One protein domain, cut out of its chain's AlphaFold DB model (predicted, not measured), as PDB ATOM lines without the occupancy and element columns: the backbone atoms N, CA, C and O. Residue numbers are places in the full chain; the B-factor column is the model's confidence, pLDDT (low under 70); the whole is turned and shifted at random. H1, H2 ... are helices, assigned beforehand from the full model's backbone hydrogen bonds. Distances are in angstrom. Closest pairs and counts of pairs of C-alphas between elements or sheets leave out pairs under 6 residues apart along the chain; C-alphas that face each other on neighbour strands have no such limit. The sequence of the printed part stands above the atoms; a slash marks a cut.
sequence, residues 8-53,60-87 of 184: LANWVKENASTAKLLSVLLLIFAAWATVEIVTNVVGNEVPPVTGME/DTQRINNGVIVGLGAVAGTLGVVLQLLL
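What this domain is: This is residues 8 to 53 and 60 to 87 of the 184 residues of an uncharacterized protein of Candidatus Poseidoniaceae archaeon (UniProt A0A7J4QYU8). Two long helices, H2 and H3, lie side by side and run opposite ways, and a short helix, H1, caps the end of the pair where H2 begins and H3 ends. Toward the other end of the pair, where H2 ends and H3 begins, lie two stretches with no named element: residues 43 to 53 turn back near residue 47 and then run outward to the cut, and residues 60 to 66 lead from the cut to H3. The printed part has 74 residues with three named helices, in the order H1, H2, H3, and no named strand; the class is all helix. The whole is a loose rod, with a radius of gyration of the C-alphas of 15.1 A and spans of 51 by 16 by 14 A.

How they stand to each other: Begin at H1, residues 8 to 14, and go on to H2, residues 16 to 42: they are close but not clearly touching, at a steep tilt of 52 degrees, opposite ways, their closest C-alphas being those of Val 12 and Ala 19, 5.7 A apart. Now look at H3, residues 67 to 86, which touches H2 at a shallow tilt of 34 degrees, only just short of steep, opposite ways; the closest C-alphas, of Ala 30 and Gly 73, are 4.1 A apart. With residues 83 to 86 alone H3 touches H1, at a steep tilt of 55 degrees, the same way; the closest C-alphas, of Ala 9 and Leu 86, are 6.3 A apart. In H1, H2 and H3 every O i to N i+4 pair is within hydrogen-bond range.

Where its parts are: Find C-alpha 8 at (-34.983, 24.948, 44.283), where H1 begins; it measures 9.9 A. From C-alpha 16 at (-38.444, 16.488, 37.319) H2 runs 39.0 A to C-alpha 42. H3 runs 28.6 A and ends at C-alpha 86, at (-32.986, 16.122, 44.615).

The domain as a whole: The two C-alphas farthest apart, of Glu 14 and Asp 60, are 51.0 A apart. The link from H1 to H2 is tight; the link from H2 to H3 runs across the cut, where residues 54 to 59 are not printed and C-alphas 53 and 60 are 8.5 A apart. Beside the cut, residues 52 to 53 pair with residues 63 to 64, antiparallel. The mean pLDDT of the printed part is 94.1, and no printed residue is under 70.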
ATOM      1  N   LEU A   8     -35.618  25.767  45.312       90.75
ATOM      2  CA  LEU A   8     -34.983  24.948  44.283       90.75
ATOM      3  C   LEU A   8     -35.450  23.490  44.352       90.75
ATOM      4  O   LEU A   8     -35.785  22.906  43.327       90.75
ATOM      5  N   ALA A   9     -35.527  22.905  45.545       91.81
ATOM      6  CA  ALA A   9     -35.975  21.528  45.683       91.81
ATOM      7  C   ALA A   9     -37.473  21.376  45.345       91.81
ATOM      8  O   ALA A   9     -37.862  20.347  44.796       91.81
ATOM      9  N   ASN A  10     -38.302  22.391  45.611       92.31
ATOM     10  CA  ASN A  10     -39.698  22.412  45.155       92.31
ATOM     11  C   ASN A  10     -39.780  22.479  43.625       92.31
ATOM     12  O   ASN A  10     -40.458  21.659  43.008       92.31
ATOM     13  N   TRP A  11     -39.001  23.368  43.002       93.75
ATOM     14  CA  TRP A  11     -38.941  23.479  41.545       93.75
ATOM     15  C   TRP A  11     -38.495  22.173  40.870       93.75
ATOM     16  O   TRP A  11     -39.094  21.770  39.871       93.75
ATOM     17  N   VAL A  12     -37.486  21.485  41.425       94.25
ATOM     18  CA  VAL A  12     -37.009  20.186  40.909       94.25
ATOM     19  C   VAL A  12     -38.118  19.135  40.948       94.25
ATOM     20  O   VAL A  12     -38.278  18.398  39.977       94.25
ATOM     21  N   LYS A  13     -38.908  19.080  42.029       90.44
ATOM     22  CA  LYS A  13     -40.040  18.145  42.144       90.44
ATOM     23  C   LYS A  13     -41.126  18.429  41.105       90.44
ATOM     24  O   LYS A  13     -41.611  17.501  40.466       90.44
ATOM     25  N   GLU A  14     -41.474  19.697  40.907       92.81
ATOM     26  CA  GLU A  14     -42.483  20.112  39.922       92.81
ATOM     27  C   GLU A  14     -42.017  19.912  38.469       92.81
ATOM     28  O   GLU A  14     -42.833  19.686  37.577       92.81
ATOM     29  N   ASN A  15     -40.703  19.961  38.222       94.38
ATOM     30  CA  ASN A  15     -40.101  19.939  36.887       94.38
ATOM     31  C   ASN A  15     -39.093  18.792  36.710       94.38
ATOM     32  O   ASN A  15     -38.054  18.969  36.071       94.38
ATOM     33  N   ALA A  16     -39.392  17.605  37.246       91.69
ATOM     34  CA  ALA A  16     -38.444  16.488  37.319       91.69
ATOM     35  C   ALA A  16     -37.804  16.110  35.966       91.69
ATOM     36  O   ALA A  16     -36.601  15.876  35.893       91.69
ATOM     37  N   SER A  17     -38.574  16.104  34.872       92.94
ATOM     38  CA  SER A  17     -38.045  15.813  33.526       92.94
ATOM     39  C   SER A  17     -37.010  16.853  33.072       92.94
ATOM     40  O   SER A  17     -35.917  16.505  32.621       92.94
ATOM     41  N   THR A  18     -37.318  18.137  33.266       95.19
ATOM     42  CA  THR A  18     -36.421  19.250  32.930       95.19
ATOM     43  C   THR A  18     -35.178  19.233  33.807       95.19
ATOM     44  O   THR A  18     -34.072  19.354  33.291       95.19
ATOM     45  N   ALA A  19     -35.337  19.039  35.118       95.50
ATOM     46  CA  ALA A  19     -34.222  18.958  36.055       95.50
ATOM     47  C   ALA A  19     -33.305  17.761  35.749       95.50
ATOM     48  O   ALA A  19     -32.085  17.897  35.827       95.50
ATOM     49  N   LYS A  20     -33.866  16.624  35.315       94.75
ATOM     50  CA  LYS A  20     -33.096  15.454  34.865       94.75
ATOM     51  C   LYS A  20     -32.280  15.758  33.615       94.75
ATOM     52  O   LYS A  20     -31.084  15.483  33.591       94.75
ATOM     53  N   LEU A  21     -32.900  16.357  32.599       96.06
ATOM     54  CA  LEU A  21     -32.192  16.745  31.379       96.06
ATOM     55  C   LEU A  21     -31.105  17.790  31.668       96.06
ATOM     56  O   LEU A  21     -29.970  17.635  31.224       96.06
ATOM     57  N   LEU A  22     -31.429  18.819  32.451       96.81
ATOM     58  CA  LEU A  22     -30.497  19.883  32.811       96.81
ATOM     59  C   LEU A  22     -29.312  19.339  33.613       96.81
ATOM     60  O   LEU A  22     -28.173  19.669  33.304       96.81
ATOM     61  N   SER A  23     -29.561  18.457  34.583       96.62
ATOM     62  CA  SER A  23     -28.506  17.775  35.339       96.62
ATOM     63  C   SER A  23     -27.538  17.026  34.419       96.62
ATOM     64  O   SER A  23     -26.326  17.188  34.538       96.62
ATOM     65  N   VAL A  24     -28.059  16.256  33.459       96.88
ATOM     66  CA  VAL A  24     -27.222  15.524  32.498       96.88
ATOM     67  C   VAL A  24     -26.383  16.482  31.652       96.88
ATOM     68  O   VAL A  24     -25.188  16.254  31.485       96.88
ATOM     69  N   LEU A  25     -26.969  17.576  31.157       98.00
ATOM     70  CA  LEU A  25     -26.231  18.571  30.374       98.00
ATOM     71  C   LEU A  25     -25.108  19.231  31.182       98.00
ATOM     72  O   LEU A  25     -24.000  19.384  30.669       98.00
ATOM     73  N   LEU A  26     -25.374  19.576  32.443       98.00
ATOM     74  CA  LEU A  26     -24.368  20.147  33.336       98.00
ATOM     75  C   LEU A  26     -23.202  19.180  33.572       98.00
ATOM     76  O   LEU A  26     -22.047  19.597  33.537       98.00
ATOM     77  N   LEU A  27     -23.485  17.889  33.758       97.94
ATOM     78  CA  LEU A  27     -22.445  16.878  33.951       97.94
ATOM     79  C   LEU A  27     -21.632  16.611  32.683       97.94
ATOM     80  O   LEU A  27     -20.422  16.425  32.773       97.94
ATOM     81  N   ILE A  28     -22.262  16.631  31.506       97.56
ATOM     82  CA  ILE A  28     -21.543  16.523  30.229       97.56
ATOM     83  C   ILE A  28     -20.597  17.714  30.056       97.56
ATOM     84  O   ILE A  28     -19.440  17.526  29.690       97.56
ATOM     85  N   PHE A  29     -21.061  18.931  30.351       97.00
ATOM     86  CA  PHE A  29     -20.211  20.118  30.291       97.00
ATOM     87  C   PHE A  29     -19.057  20.047  31.300       97.00
ATOM     88  O   PHE A  29     -17.919  20.338  30.942       97.00
ATOM     89  N   ALA A  30     -19.320  19.597  32.530       97.81
ATOM     90  CA  ALA A  30     -18.285  19.395  33.538       97.81
ATOM     91  C   ALA A  30     -17.231  18.370  33.087       97.81
ATOM     92  O   ALA A  30     -16.037  18.624  33.208       97.81
ATOM     93  N   ALA A  31     -17.661  17.245  32.509       96.75
ATOM     94  CA  ALA A  31     -16.758  16.240  31.955       96.75
ATOM     95  C   ALA A  31     -15.947  16.775  30.764       96.75
ATOM     96  O   ALA A  31     -14.777  16.445  30.605       96.75
ATOM     97  N   TRP A  32     -16.538  17.624  29.925       95.56
ATOM     98  CA  TRP A  32     -15.792  18.263  28.846       95.56
ATOM     99  C   TRP A  32     -14.750  19.260  29.382       95.56
ATOM    100  O   TRP A  32     -13.613  19.265  28.917       95.56
ATOM    101  N   ALA A  33     -15.089  20.037  30.415       95.69
ATOM    102  CA  ALA A  33     -14.144  20.935  31.074       95.69
ATOM    103  C   ALA A  33     -12.974  20.173  31.726       95.69
ATOM    104  O   ALA A  33     -11.841  20.644  31.689       95.69
ATOM    105  N   THR A  34     -13.194  18.976  32.283       94.94
ATOM    106  CA  THR A  34     -12.079  18.163  32.804       94.94
ATOM    107  C   THR A  34     -11.196  17.603  31.695       94.94
ATOM    108  O   THR A  34      -9.979  17.545  31.872       94.94
ATOM    109  N   VAL A  35     -11.772  17.244  30.542       94.62
ATOM    110  CA  VAL A  35     -10.988  16.896  29.349       94.62
ATOM    111  C   VAL A  35     -10.087  18.067  28.964       94.62
ATOM    112  O   VAL A  35      -8.895  17.839  28.804       94.62
ATOM    113  N   GLU A  36     -10.602  19.300  28.925       93.62
ATOM    114  CA  GLU A  36      -9.804  20.503  28.633       93.62
ATOM    115  C   GLU A  36      -8.598  20.661  29.580       93.62
ATOM    116  O   GLU A  36      -7.490  20.977  29.139       93.62
ATOM    117  N   ILE A  37      -8.791  20.421  30.883       93.62
ATOM    118  CA  ILE A  37      -7.717  20.449  31.896       93.62
ATOM    119  C   ILE A  37      -6.589  19.506  31.509       93.62
ATOM    120  O   ILE A  37      -5.434  19.917  31.404       93.62
ATOM    121  N   VAL A  38      -6.929  18.249  31.250       94.75
ATOM    122  CA  VAL A  38      -5.931  17.224  30.955       94.75
ATOM    123  C   VAL A  38      -5.285  17.464  29.591       94.75
ATOM    124  O   VAL A  38      -4.069  17.350  29.460       94.75
ATOM    125  N   THR A  39      -6.069  17.816  28.574       93.25
ATOM    126  CA  THR A  39      -5.573  17.936  27.200       93.25
ATOM    127  C   THR A  39      -4.635  19.125  27.030       93.25
ATOM    128  O   THR A  39      -3.604  18.978  26.379       93.25
ATOM    129  N   ASN A  40      -4.918  20.256  27.681       94.31
ATOM    130  CA  ASN A  40      -4.041  21.428  27.635       94.31
ATOM    131  C   ASN A  40      -2.697  21.175  28.334       94.31
ATOM    132  O   ASN A  40      -1.658  21.560  27.803       94.31
ATOM    133  N   VAL A  41      -2.697  20.472  29.473       92.25
ATOM    134  CA  VAL A  41      -1.465  20.139  30.215       92.25
ATOM    135  C   VAL A  41      -0.620  19.090  29.491       92.25
ATOM    136  O   VAL A  41       0.602  19.132  29.553       92.25
ATOM    137  N   VAL A  42      -1.248  18.141  28.795       92.69
ATOM    138  CA  VAL A  42      -0.532  17.100  28.032       92.69
ATOM    139  C   VAL A  42      -0.071  17.608  26.657       92.69
ATOM    140  O   VAL A  42       0.735  16.954  26.000       92.69
ATOM    141  N   GLY A  43      -0.567  18.765  26.214       90.19
ATOM    142  CA  GLY A  43      -0.292  19.302  24.883       90.19
ATOM    143  C   GLY A  43      -1.018  18.548  23.768       90.19
ATOM    144  O   GLY A  43      -0.520  18.432  22.650       90.19
ATOM    145  N   ASN A  44      -2.192  17.989  24.056       89.75
ATOM    146  CA  ASN A  44      -3.032  17.374  23.037       89.75
ATOM    147  C   ASN A  44      -4.162  18.335  22.661       89.75
ATOM    148  O   ASN A  44      -4.968  18.708  23.506       89.75
ATOM    149  N   GLU A  45      -4.263  18.720  21.395       85.56
ATOM    150  CA  GLU A  45      -5.291  19.667  20.963       85.56
ATOM    151  C   GLU A  45      -6.614  18.950  20.676       85.56
ATOM    152  O   GLU A  45      -6.752  18.213  19.694       85.56
ATOM    153  N   VAL A  46      -7.615  19.179  21.529       85.94
ATOM    154  CA  VAL A  46      -8.990  18.718  21.301       85.94
ATOM    155  C   VAL A  46      -9.868  19.918  20.946       85.94
ATOM    156  O   VAL A  46      -9.999  20.826  21.761       85.94
ATOM    157  N   PRO A  47     -10.489  19.952  19.753       85.88
ATOM    158  CA  PRO A  47     -11.363  21.055  19.374       85.88
ATOM    159  C   PRO A  47     -12.634  21.157  20.247       85.88
ATOM    160  O   PRO A  47     -13.239  20.126  20.557       85.88
ATOM    161  N   PRO A  48     -13.123  22.379  20.541       88.00
ATOM    162  CA  PRO A  48     -12.471  23.661  20.265       88.00
ATOM    163  C   PRO A  48     -11.221  23.860  21.134       88.00
ATOM    164  O   PRO A  48     -11.250  23.580  22.324       88.00
ATOM    165  N   VAL A  49     -10.145  24.388  20.537       89.81
ATOM    166  CA  VAL A  49      -8.921  24.729  21.274       89.81
ATOM    167  C   VAL A  49      -9.189  25.965  22.123       89.81
ATOM    168  O   VAL A  49      -9.628  27.002  21.618       89.81
ATOM    169  N   THR A  50      -8.940  25.846  23.419       91.69
ATOM    170  CA  THR A  50      -9.161  26.897  24.415       91.69
ATOM    171  C   THR A  50      -7.882  27.142  25.215       91.69
ATOM    172  O   THR A  50      -6.848  26.514  24.989       91.69
ATOM    173  N   GLY A  51      -7.918  28.115  26.125       89.56
ATOM    174  CA  GLY A  51      -6.747  28.484  26.918       89.56
ATOM    175  C   GLY A  51      -5.716  29.301  26.134       89.56
ATOM    176  O   GLY A  51      -5.973  29.737  25.008       89.56
ATOM    177  N   MET A  52      -4.551  29.519  26.737       93.00
ATOM    178  CA  MET A  52      -3.451  30.310  26.167       93.00
ATOM    179  C   MET A  52      -2.193  29.457  26.023       93.00
ATOM    180  O   MET A  52      -1.972  28.554  26.821       93.00
ATOM    181  N   GLU A  53      -1.380  29.739  25.010       92.25
ATOM    182  CA  GLU A  53      -0.092  29.063  24.816       92.25
ATOM    183  C   GLU A  53       0.834  29.340  25.995       92.25
ATOM    184  O   GLU A  53       0.801  30.421  26.591       92.25
ATOM    185  N   ASP A  60       6.063  23.059  21.167       90.88
ATOM    186  CA  ASP A  60       5.379  22.934  22.458       90.88
ATOM    187  C   ASP A  60       3.880  23.207  22.317       90.88
ATOM    188  O   ASP A  60       3.415  24.333  22.151       90.88
ATOM    189  N   THR A  61       3.096  22.141  22.423       92.12
ATOM    190  CA  THR A  61       1.640  22.190  22.295       92.12
ATOM    191  C   THR A  61       0.924  22.376  23.635       92.12
ATOM    192  O   THR A  61      -0.310  22.371  23.677       92.12
ATOM    193  N   GLN A  62       1.653  22.524  24.749       94.31
ATOM    194  CA  GLN A  62       1.060  22.728  26.073       94.31
ATOM    195  C   GLN A  62       0.422  24.107  26.218       94.31
ATOM    196  O   GLN A  62       0.961  25.143  25.811       94.31
ATOM    197  N   ARG A  63      -0.720  24.143  26.904       93.75
ATOM    198  CA  ARG A  63      -1.507  25.362  27.106       93.75
ATOM    199  C   ARG A  63      -1.883  25.549  28.569       93.75
ATOM    200  O   ARG A  63      -2.145  24.595  29.297       93.75
ATOM    201  N   ILE A  64      -1.997  26.806  28.977       94.00
ATOM    202  CA  ILE A  64      -2.632  27.203  30.230       94.00
ATOM    203  C   ILE A  64      -4.149  27.130  30.039       94.00
ATOM    204  O   ILE A  64      -4.691  27.685  29.080       94.00
ATOM    205  N   ASN A  65      -4.845  26.471  30.964       94.25
ATOM    206  CA  ASN A  65      -6.295  26.301  30.909       94.25
ATOM    207  C   ASN A  65      -7.092  27.605  30.911       94.25
ATOM    208  O   ASN A  65      -6.719  28.587  31.554       94.25
ATOM    209  N   ASN A  66      -8.258  27.591  30.254       95.25
ATOM    210  CA  ASN A  66      -9.201  28.694  30.371       95.25
ATOM    211  C   ASN A  66      -9.920  28.631  31.727       95.25
ATOM    212  O   ASN A  66     -10.827  27.824  31.930       95.25
ATOM    213  N   GLY A  67      -9.552  29.528  32.646       93.88
ATOM    214  CA  GLY A  67     -10.129  29.577  33.993       93.88
ATOM    215  C   GLY A  67     -11.657  29.705  34.023       93.88
ATOM    216  O   GLY A  67     -12.289  29.182  34.938       93.88
ATOM    217  N   VAL A  68     -12.275  30.321  33.007       95.69
ATOM    218  CA  VAL A  68     -13.742  30.412  32.905       95.69
ATOM    219  C   VAL A  68     -14.354  29.040  32.650       95.69
ATOM    220  O   VAL A  68     -15.344  28.686  33.281       95.69
ATOM    221  N   ILE A  69     -13.766  28.254  31.749       95.25
ATOM    222  CA  ILE A  69     -14.284  26.925  31.413       95.25
ATOM    223  C   ILE A  69     -14.080  25.975  32.589       95.25
ATOM    224  O   ILE A  69     -15.023  25.293  32.987       95.25
ATOM    225  N   VAL A  70     -12.897  25.999  33.206       95.50
ATOM    226  CA  VAL A  70     -12.598  25.205  34.406       95.50
ATOM    227  C   VAL A  70     -13.552  25.555  35.552       95.50
ATOM    228  O   VAL A  70     -14.169  24.664  36.140       95.50
ATOM    229  N   GLY A  71     -13.726  26.847  35.843       96.88
ATOM    230  CA  GLY A  71     -14.600  27.316  36.918       96.88
ATOM    231  C   GLY A  71     -16.073  26.984  36.671       96.88
ATOM    232  O   GLY A  71     -16.740  26.431  37.547       96.88
ATOM    233  N   LEU A  72     -16.581  27.253  35.464       97.56
ATOM    234  CA  LEU A  72     -17.951  26.890  35.095       97.56
ATOM    235  C   LEU A  72     -18.147  25.373  35.096       97.56
ATOM    236  O   LEU A  72     -19.214  24.910  35.489       97.56
ATOM    237  N   GLY A  73     -17.139  24.601  34.688       97.69
ATOM    238  CA  GLY A  73     -17.168  23.142  34.713       97.69
ATOM    239  C   GLY A  73     -17.335  22.602  36.130       97.69
ATOM    240  O   GLY A  73     -18.182  21.741  36.361       97.69
ATOM    241  N   ALA A  74     -16.609  23.160  37.101       97.81
ATOM    242  CA  ALA A  74     -16.741  22.792  38.511       97.81
ATOM    243  C   ALA A  74     -18.133  23.130  39.080       97.81
ATOM    244  O   ALA A  74     -18.772  22.294  39.729       97.81
ATOM    245  N   VAL A  75     -18.647  24.333  38.798       98.12
ATOM    246  CA  VAL A  75     -19.998  24.745  39.225       98.12
ATOM    247  C   VAL A  75     -21.073  23.879  38.565       98.12
ATOM    248  O   VAL A  75     -21.997  23.418  39.233       98.12
ATOM    249  N   ALA A  76     -20.946  23.602  37.268       97.88
ATOM    250  CA  ALA A  76     -21.867  22.731  36.550       97.88
ATOM    251  C   ALA A  76     -21.828  21.301  37.100       97.88
ATOM    252  O   ALA A  76     -22.880  20.712  37.325       97.88
ATOM    253  N   GLY A  77     -20.643  20.762  37.385       97.75
ATOM    254  CA  GLY A  77     -20.491  19.425  37.954       97.75
ATOM    255  C   GLY A  77     -21.197  19.301  39.301       97.75
ATOM    256  O   GLY A  77     -22.041  18.424  39.488       97.75
ATOM    257  N   THR A  78     -20.918  20.231  40.214       97.81
ATOM    258  CA  THR A  78     -21.541  20.250  41.546       97.81
ATOM    259  C   THR A  78     -23.056  20.442  41.476       97.81
ATOM    260  O   THR A  78     -23.796  19.646  42.057       97.81
ATOM    261  N   LEU A  79     -23.548  21.425  40.714       96.81
ATOM    262  CA  LEU A  79     -24.986  21.655  40.553       96.81
ATOM    263  C   LEU A  79     -25.678  20.475  39.854       96.81
ATOM    264  O   LEU A  79     -26.781  20.087  40.237       96.81
ATOM    265  N   GLY A  80     -25.017  19.870  38.867       96.50
ATOM    266  CA  GLY A  80     -25.481  18.681  38.164       96.50
ATOM    267  C   GLY A  80     -25.734  17.522  39.123       96.50
ATOM    268  O   GLY A  80     -26.827  16.954  39.090       96.50
ATOM    269  N   VAL A  81     -24.782  17.227  40.016       96.81
ATOM    270  CA  VAL A  81     -24.927  16.199  41.065       96.81
ATOM    271  C   VAL A  81     -26.023  16.569  42.064       96.81
ATOM    272  O   VAL A  81     -26.876  15.734  42.362       96.81
ATOM    273  N   VAL A  82     -26.059  17.814  42.550       96.25
ATOM    274  CA  VAL A  82     -27.099  18.271  43.493       96.25
ATOM    275  C   VAL A  82     -28.498  18.066  42.911       96.25
ATOM    276  O   VAL A  82     -29.386  17.570  43.603       96.25
ATOM    277  N   LEU A  83     -28.700  18.372  41.629       94.56
ATOM    278  CA  LEU A  83     -29.977  18.122  40.961       94.56
ATOM    279  C   LEU A  83     -30.322  16.626  40.905       94.56
ATOM    280  O   LEU A  83     -31.483  16.286  41.110       94.56
ATOM    281  N   GLN A  84     -29.350  15.728  40.693       93.62
ATOM    282  CA  GLN A  84     -29.606  14.276  40.748       93.62
ATOM    283  C   GLN A  84     -30.027  13.809  42.134       93.62
ATOM    284  O   GLN A  84     -30.906  12.960  42.245       93.62
ATOM    285  N   LEU A  85     -29.422  14.371  43.181       93.19
ATOM    286  CA  LEU A  85     -29.757  14.028  44.561       93.19
ATOM    287  C   LEU A  85     -31.170  14.483  44.948       93.19
ATOM    288  O   LEU A  85     -31.816  13.835  45.765       93.19
ATOM    289  N   LEU A  86     -31.646  15.585  44.365       92.62
ATOM    290  CA  LEU A  86     -32.986  16.122  44.615       92.62
ATOM    291  C   LEU A  86     -34.077  15.476  43.756       92.62
ATOM    292  O   LEU A  86     -35.260  15.585  44.089       92.62
ATOM    293  N   LEU A  87     -33.704  14.843  42.642       90.00
ATOM    294  CA  LEU A  87     -34.655  14.146  41.790       90.00
ATOM    295  C   LEU A  87     -35.218  12.917  42.516       90.00
ATOM    296  O   LEU A  87     -34.467  12.184  43.163       90.00
TER     297      LEU A  87